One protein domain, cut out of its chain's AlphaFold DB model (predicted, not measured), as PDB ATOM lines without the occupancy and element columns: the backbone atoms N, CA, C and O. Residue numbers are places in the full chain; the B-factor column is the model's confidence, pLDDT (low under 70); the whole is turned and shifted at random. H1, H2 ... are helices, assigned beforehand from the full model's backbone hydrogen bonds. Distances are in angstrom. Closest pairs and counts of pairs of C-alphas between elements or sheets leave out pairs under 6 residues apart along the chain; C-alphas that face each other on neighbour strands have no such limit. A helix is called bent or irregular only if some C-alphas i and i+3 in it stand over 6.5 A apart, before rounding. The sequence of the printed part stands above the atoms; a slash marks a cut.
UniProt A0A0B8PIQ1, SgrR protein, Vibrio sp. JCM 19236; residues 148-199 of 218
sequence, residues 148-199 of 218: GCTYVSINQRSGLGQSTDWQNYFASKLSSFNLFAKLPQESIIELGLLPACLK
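Overview. This is residues 148 to 199 of the 218 residues of the protein "SgrR protein" of Vibrio sp. JCM 19236 (UniProt A0A0B8PIQ1). The model is a long, open loop of chain: residues 148 to 158, with no named helix, run along one long side to H1 at one end, and H2 and then H3 lead back along the other side toward H4 at the opposite end. After H4 the chain folds back toward its first printed residue, and the contacts between the helices are few. The printed part has 52 residues with four named helices, in the order H1, H2, H3, H4, and no named strand. The class is all helix, though under half of the residues, 25 of the 52, are in named elements. The whole is loose, with a radius of gyration of the C-alphas of 12.7 A, and elongated, spanning 34 by 22 by 16 A.

Arrangement. The longest helix is H2, residues 164 to 173. H1, residues 159 to 162, only just touches H2, and only at the corner by their link, with 3 pairs of C-alphas within 8 A; the closest C-alphas are those of Gly 161 and Gln 167, 5.8 A apart. H2 and H3, residues 176 to 180, meet only through their link. H3 and H4, residues 185 to 190, are close but not clearly touching; their closest C-alphas, those of Phe 180 and Ile 188, are 6.8 A apart. H1 is apart from H3 and from H4, and H2 is apart from H4. In H2 and H3 every O i to N i+4 pair is within hydrogen-bond range; in H4 0 of 2 are, beside 1 of 3 O i to N i+3 pairs, and H1 is too short for an O i to N i+4 pair.

Along the chain. H2 is 14.1 A long, from C-alpha 164 at (48.862, 131.437, 10.107) to C-alpha 173 at (62.361, 135.473, 10.290). H1 measures 6.1 A from first to last C-alpha and begins with C-alpha 159 at (52.727, 120.552, 9.463). H1 is neither bent nor irregular, but only just: C-alphas 159 and 162 are 6.1 A apart. H3 measures 6.0 A. H4 measures 9.3 A and ends with C-alpha 190 at (75.863, 134.571, -5.109). H4 is neither bent nor irregular, but only just: C-alphas 186 and 189 are 6.0 A apart.

Size, cuts and confidence. The two C-alphas farthest apart are those of Arg 157 and Glu 186, 35.1 A, while the first and last printed C-alphas, of Gly 148 and Lys 199, are 9.9 A apart. The printed part has no cut, and the links H1 to H2, H2 to H3 and H3 to H4 are tight. The mean pLDDT of the printed part is 74.4; 17 residues are under 70, namely 148 to 149 and 185 to 199, of which 185 to 190 belong to H4.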
ATOM      1  N   GLY A 148      68.714 134.874 -11.070       60.94
ATOM      2  CA  GLY A 148      67.371 134.342 -10.837       60.94
ATOM      3  C   GLY A 148      66.691 135.010  -9.630       60.94
ATOM      4  O   GLY A 148      67.072 136.087  -9.149       60.94
ATOM      5  N   CYS A 149      65.678 134.354  -9.078       67.62
ATOM      6  CA  CYS A 149      65.233 134.647  -7.721       67.62
ATOM      7  C   CYS A 149      65.343 133.385  -6.867       67.62
ATOM      8  O   CYS A 149      64.860 132.317  -7.238       67.62
ATOM      9  N   THR A 150      65.974 133.516  -5.703       72.19
ATOM     10  CA  THR A 150      65.969 132.459  -4.693       72.19
ATOM     11  C   THR A 150      64.755 132.674  -3.801       72.19
ATOM     12  O   THR A 150      64.644 133.705  -3.134       72.19
ATOM     13  N   TYR A 151      63.832 131.715  -3.786       73.00
ATOM     14  CA  TYR A 151      62.649 131.755  -2.931       73.00
ATOM     15  C   TYR A 151      62.606 130.551  -1.994       73.00
ATOM     16  O   TYR A 151      62.990 129.438  -2.345       73.00
ATOM     17  N   VAL A 152      62.090 130.776  -0.787       78.38
ATOM     18  CA  VAL A 152      61.767 129.708   0.158       78.38
ATOM     19  C   VAL A 152      60.264 129.493   0.109       78.38
ATOM     20  O   VAL A 152      59.489 130.399   0.413       78.38
ATOM     21  N   SER A 153      59.851 128.290  -0.283       82.56
ATOM     22  CA  SER A 153      58.442 127.900  -0.284       82.56
ATOM     23  C   SER A 153      58.094 127.155   1.002       82.56
ATOM     24  O   SER A 153      58.824 126.261   1.430       82.56
ATOM     25  N   ILE A 154      56.968 127.515   1.618       83.00
ATOM     26  CA  ILE A 154      56.450 126.867   2.827       83.00
ATOM     27  C   ILE A 154      55.255 126.011   2.422       83.00
ATOM     28  O   ILE A 154      54.282 126.514   1.862       83.00
ATOM     29  N   ASN A 155      55.300 124.717   2.737       86.50
ATOM     30  CA  ASN A 155      54.170 123.825   2.501       86.50
ATOM     31  C   ASN A 155      53.005 124.172   3.444       86.50
ATOM     32  O   ASN A 155      53.090 123.958   4.651       86.50
ATOM     33  N   GLN A 156      51.902 124.668   2.881       87.75
ATOM     34  CA  GLN A 156      50.700 125.048   3.635       87.75
ATOM     35  C   GLN A 156      49.687 123.908   3.806       87.75
ATOM     36  O   GLN A 156      48.677 124.083   4.478       87.75
ATOM     37  N   ARG A 157      49.924 122.735   3.205       86.75
ATOM     38  CA  ARG A 157      48.995 121.591   3.260       86.75
ATOM     39  C   ARG A 157      49.212 120.699   4.482       86.75
ATOM     40  O   ARG A 157      48.326 119.931   4.834       86.75
ATOM     41  N   SER A 158      50.383 120.766   5.117       89.12
ATOM     42  CA  SER A 158      50.757 119.878   6.225       89.12
ATOM     43  C   SER A 158      51.753 120.530   7.188       89.12
ATOM     44  O   SER A 158      52.554 121.367   6.780       89.12
ATOM     45  N   GLY A 159      51.758 120.099   8.455       90.19
ATOM     46  CA  GLY A 159      52.727 120.552   9.463       90.19
ATOM     47  C   GLY A 159      52.537 122.006   9.914       90.19
ATOM     48  O   GLY A 159      51.430 122.541   9.866       90.19
ATOM     49  N   LEU A 160      53.630 122.643  10.353       88.12
ATOM     50  CA  LEU A 160      53.624 124.010  10.902       88.12
ATOM     51  C   LEU A 160      53.140 125.059   9.892       88.12
ATOM     52  O   LEU A 160      52.548 126.056  10.288       88.12
ATOM     53  N   GLY A 161      53.321 124.820   8.592       85.62
ATOM     54  CA  GLY A 161      52.888 125.741   7.543       85.62
ATOM     55  C   GLY A 161      51.369 125.891   7.397       85.62
ATOM     56  O   GLY A 161      50.943 126.803   6.698       85.62
ATOM     57  N   GLN A 162      50.545 125.059   8.052       90.94
ATOM     58  CA  GLN A 162      49.083 125.251   8.097       90.94
ATOM     59  C   GLN A 162      48.658 126.403   9.015       90.94
ATOM     60  O   GLN A 162      47.621 127.021   8.793       90.94
ATOM     61  N   SER A 163      49.434 126.682  10.064       92.38
ATOM     62  CA  SER A 163      49.100 127.723  11.032       92.38
ATOM     63  C   SER A 163      49.534 129.090  10.513       92.38
ATOM     64  O   SER A 163      50.707 129.301  10.193       92.38
ATOM     65  N   THR A 164      48.602 130.042  10.490       88.81
ATOM     66  CA  THR A 164      48.862 131.437  10.107       88.81
ATOM     67  C   THR A 164      49.957 132.076  10.967       88.81
ATOM     68  O   THR A 164      50.768 132.850  10.461       88.81
ATOM     69  N   ASP A 165      50.044 131.713  12.250       91.50
ATOM     70  CA  ASP A 165      51.068 132.235  13.161       91.50
ATOM     71  C   ASP A 165      52.470 131.798  12.735       91.50
ATOM     72  O   ASP A 165      53.397 132.609  12.680       91.50
ATOM     73  N   TRP A 166      52.620 130.529  12.351       91.25
ATOM     74  CA  TRP A 166      53.878 129.994  11.837       91.25
ATOM     75  C   TRP A 166      54.228 130.546  10.458       91.25
ATOM     76  O   TRP A 166      55.395 130.845  10.210       91.25
ATOM     77  N   GLN A 167      53.244 130.751   9.579       86.50
ATOM     78  CA  GLN A 167      53.467 131.419   8.291       86.50
ATOM     79  C   GLN A 167      54.036 132.832   8.494       86.50
ATOM     80  O   GLN A 167      55.058 133.177   7.900       86.50
ATOM     81  N   ASN A 168      53.431 133.619   9.388       87.94
ATOM     82  CA  ASN A 168      53.897 134.965   9.725       87.94
ATOM     83  C   ASN A 168      55.274 134.944  10.403       87.94
ATOM     84  O   ASN A 168      56.144 135.768  10.097       87.94
ATOM     85  N   TYR A 169      55.507 133.978  11.292       89.69
ATOM     86  CA  TYR A 169      56.806 133.780  11.922       89.69
ATOM     87  C   TYR A 169      57.895 133.507  10.879       89.69
ATOM     88  O   TYR A 169      58.907 134.208  10.865       89.69
ATOM     89  N   PHE A 170      57.682 132.554   9.968       87.56
ATOM     90  CA  PHE A 170      58.650 132.242   8.917       87.56
ATOM     91  C   PHE A 170      58.857 133.415   7.961       87.56
ATOM     92  O   PHE A 170      60.003 133.754   7.686       87.56
ATOM     93  N   ALA A 171      57.789 134.086   7.524       85.06
ATOM     94  CA  ALA A 171      57.895 135.255   6.652       85.06
ATOM     95  C   ALA A 171      58.711 136.388   7.300       85.06
ATOM     96  O   ALA A 171      59.544 137.014   6.645       85.06
ATOM     97  N   SER A 172      58.527 136.625   8.604       85.50
ATOM     98  CA  SER A 172      59.308 137.635   9.326       85.50
ATOM     99  C   SER A 172      60.768 137.208   9.513       85.50
ATOM    100  O   SER A 172      61.683 137.983   9.218       85.50
ATOM    101  N   LYS A 173      61.016 135.970   9.960       85.44
ATOM    102  CA  LYS A 173      62.361 135.473  10.290       85.44
ATOM    103  C   LYS A 173      63.230 135.179   9.073       85.44
ATOM    104  O   LYS A 173      64.425 135.440   9.147       85.44
ATOM    105  N   LEU A 174      62.649 134.678   7.984       82.62
ATOM    106  CA  LEU A 174      63.341 134.341   6.732       82.62
ATOM    107  C   LEU A 174      63.308 135.486   5.708       82.62
ATOM    108  O   LEU A 174      63.596 135.277   4.534       82.62
ATOM    109  N   SER A 175      62.953 136.699   6.133       79.38
ATOM    110  CA  SER A 175      63.048 137.877   5.272       79.38
ATOM    111  C   SER A 175      64.495 138.127   4.842       79.38
ATOM    112  O   SER A 175      65.428 137.918   5.621       79.38
ATOM    113  N   SER A 176      64.687 138.633   3.618       73.06
ATOM    114  CA  SER A 176      66.016 138.924   3.063       73.06
ATOM    115  C   SER A 176      66.853 139.785   4.010       73.06
ATOM    116  O   SER A 176      68.024 139.504   4.213       73.06
ATOM    117  N   PHE A 177      66.229 140.758   4.686       74.69
ATOM    118  CA  PHE A 177      66.893 141.613   5.671       74.69
ATOM    119  C   PHE A 177      67.488 140.829   6.853       74.69
ATOM    120  O   PHE A 177      68.637 141.044   7.231       74.69
ATOM    121  N   ASN A 178      66.726 139.888   7.418       77.94
ATOM    122  CA  ASN A 178      67.196 139.052   8.525       77.94
ATOM    123  C   ASN A 178      68.233 138.015   8.078       77.94
ATOM    124  O   ASN A 178      69.093 137.634   8.874       77.94
ATOM    125  N   LEU A 179      68.163 137.571   6.821       76.94
ATOM    126  CA  LEU A 179      69.160 136.685   6.226       76.94
ATOM    127  C   LEU A 179      70.478 137.425   5.961       76.94
ATOM    128  O   LEU A 179      71.531 136.901   6.315       76.94
ATOM    129  N   PHE A 180      70.438 138.662   5.450       76.19
ATOM    130  CA  PHE A 180      71.642 139.470   5.218       76.19
ATOM    131  C   PHE A 180      72.456 139.687   6.487       76.19
ATOM    132  O   PHE A 180      73.677 139.625   6.452       76.19
ATOM    133  N   ALA A 181      71.787 139.897   7.623       77.06
ATOM    134  CA  ALA A 181      72.462 140.092   8.903       77.06
ATOM    135  C   ALA A 181      73.240 138.852   9.386       77.06
ATOM    136  O   ALA A 181      74.040 138.958  10.313       77.06
ATOM    137  N   LYS A 182      72.982 137.672   8.807       80.38
ATOM    138  CA  LYS A 182      73.578 136.393   9.218       80.38
ATOM    139  C   LYS A 182      74.483 135.758   8.166       80.38
ATOM    140  O   LYS A 182      75.144 134.773   8.488       80.38
ATOM    141  N   LEU A 183      74.493 136.274   6.939       77.50
ATOM    142  CA  LEU A 183      75.268 135.721   5.832       77.50
ATOM    143  C   LEU A 183      76.542 136.548   5.590       77.50
ATOM    144  O   LEU A 183      76.509 137.772   5.739       77.50
ATOM    145  N   PRO A 184      77.660 135.911   5.201       77.00
ATOM    146  CA  PRO A 184      78.830 136.630   4.710       77.00
ATOM    147  C   PRO A 184      78.463 137.448   3.464       77.00
ATOM    148  O   PRO A 184      77.638 137.019   2.657       77.00
ATOM    149  N   GLN A 185      79.093 138.614   3.282       65.75
ATOM    150  CA  GLN A 185      78.795 139.522   2.162       65.75
ATOM    151  C   GLN A 185      78.981 138.870   0.783       65.75
ATOM    152  O   GLN A 185      78.223 139.168  -0.135       65.75
ATOM    153  N   GLU A 186      79.930 137.943   0.658       64.44
ATOM    154  CA  GLU A 186      80.207 137.209  -0.584       64.44
ATOM    155  C   GLU A 186      79.026 136.311  -0.996       64.44
ATOM    156  O   GLU A 186      78.616 136.308  -2.154       64.44
ATOM    157  N   SER A 187      78.376 135.652  -0.030       63.56
ATOM    158  CA  SER A 187      77.240 134.753  -0.278       63.56
ATOM    159  C   SER A 187      75.957 135.491  -0.669       63.56
ATOM    160  O   SER A 187      75.042 134.896  -1.229       63.56
ATOM    161  N   ILE A 188      75.844 136.786  -0.361       61.16
ATOM    162  CA  ILE A 188      74.630 137.573  -0.626       61.16
ATOM    163  C   ILE A 188      74.441 137.820  -2.128       61.16
ATOM    164  O   ILE A 188      73.314 137.752  -2.627       61.16
ATOM    165  N   ILE A 189      75.542 138.090  -2.832       61.06
ATOM    166  CA  ILE A 189      75.553 138.313  -4.282       61.06
ATOM    167  C   ILE A 189      75.311 136.982  -5.002       61.06
ATOM    168  O   ILE A 189      74.476 136.915  -5.902       61.06
ATOM    169  N   GLU A 190      75.966 135.918  -4.540       60.00
ATOM    170  CA  GLU A 190      75.863 134.571  -5.109       60.00
ATOM    171  C   GLU A 190      74.459 133.961  -4.945       60.00
ATOM    172  O   GLU A 190      73.918 133.362  -5.870       60.00
ATOM    173  N   LEU A 191      73.805 134.185  -3.798       61.75
ATOM    174  CA  LEU A 191      72.450 133.685  -3.535       61.75
ATOM    175  C   LEU A 191      71.345 134.508  -4.215       61.75
ATOM    176  O   LEU A 191      70.166 134.164  -4.077       61.75
ATOM    177  N   GLY A 192      71.682 135.604  -4.909       57.12
ATOM    178  CA  GLY A 192      70.706 136.442  -5.610       57.12
ATOM    179  C   GLY A 192      69.582 136.935  -4.696       57.12
ATOM    180  O   GLY A 192      68.434 137.071  -5.130       57.12
ATOM    181  N   LEU A 193      69.889 137.152  -3.411       59.00
ATOM    182  CA  LEU A 193      68.933 137.575  -2.391       59.00
ATOM    183  C   LEU A 193      68.604 139.055  -2.604       59.00
ATOM    184  O   LEU A 193      68.981 139.902  -1.814       59.00
ATOM    185  N   LEU A 194      67.914 139.391  -3.686       56.00
ATOM    186  CA  LEU A 194      67.346 140.715  -3.909       56.00
ATOM    187  C   LEU A 194      65.832 140.646  -3.685       56.00
ATOM    188  O   LEU A 194      65.201 139.659  -4.072       56.00
ATOM    189  N   PRO A 195      65.209 141.666  -3.070       48.78
ATOM    190  CA  PRO A 195      63.759 141.717  -2.944       48.78
ATOM    191  C   PRO A 195      63.102 141.613  -4.330       48.78
ATOM    192  O   PRO A 195      63.312 142.471  -5.185       48.78
ATOM    193  N   ALA A 196      62.273 140.586  -4.540       47.84
ATOM    194  CA  ALA A 196      61.625 140.296  -5.827       47.84
ATOM    195  C   ALA A 196      60.755 141.451  -6.374       47.84
ATOM    196  O   ALA A 196      60.450 141.486  -7.559       47.84
ATOM    197  N   CYS A 197      60.399 142.431  -5.535       44.16
ATOM    198  CA  CYS A 197      59.622 143.611  -5.924       44.16
ATOM    199  C   CYS A 197      60.384 144.607  -6.825       44.16
ATOM    200  O   CYS A 197      59.791 145.583  -7.276       44.16
ATOM    201  N   LEU A 198      61.687 144.407  -7.057       36.56
ATOM    202  CA  LEU A 198      62.533 145.312  -7.846       36.56
ATOM    203  C   LEU A 198      62.908 144.769  -9.234       36.56
ATOM    204  O   LEU A 198      63.618 145.457  -9.964       36.56
ATOM    205  N   LYS A 199      62.436 143.575  -9.624       35.19
ATOM    206  CA  LYS A 199      62.693 143.034 -10.966       35.19
ATOM    207  C   LYS A 199      61.508 143.279 -11.902       35.19
ATOM    208  O   LYS A 199      60.422 142.759 -11.645       35.19
TER     209      LYS A 199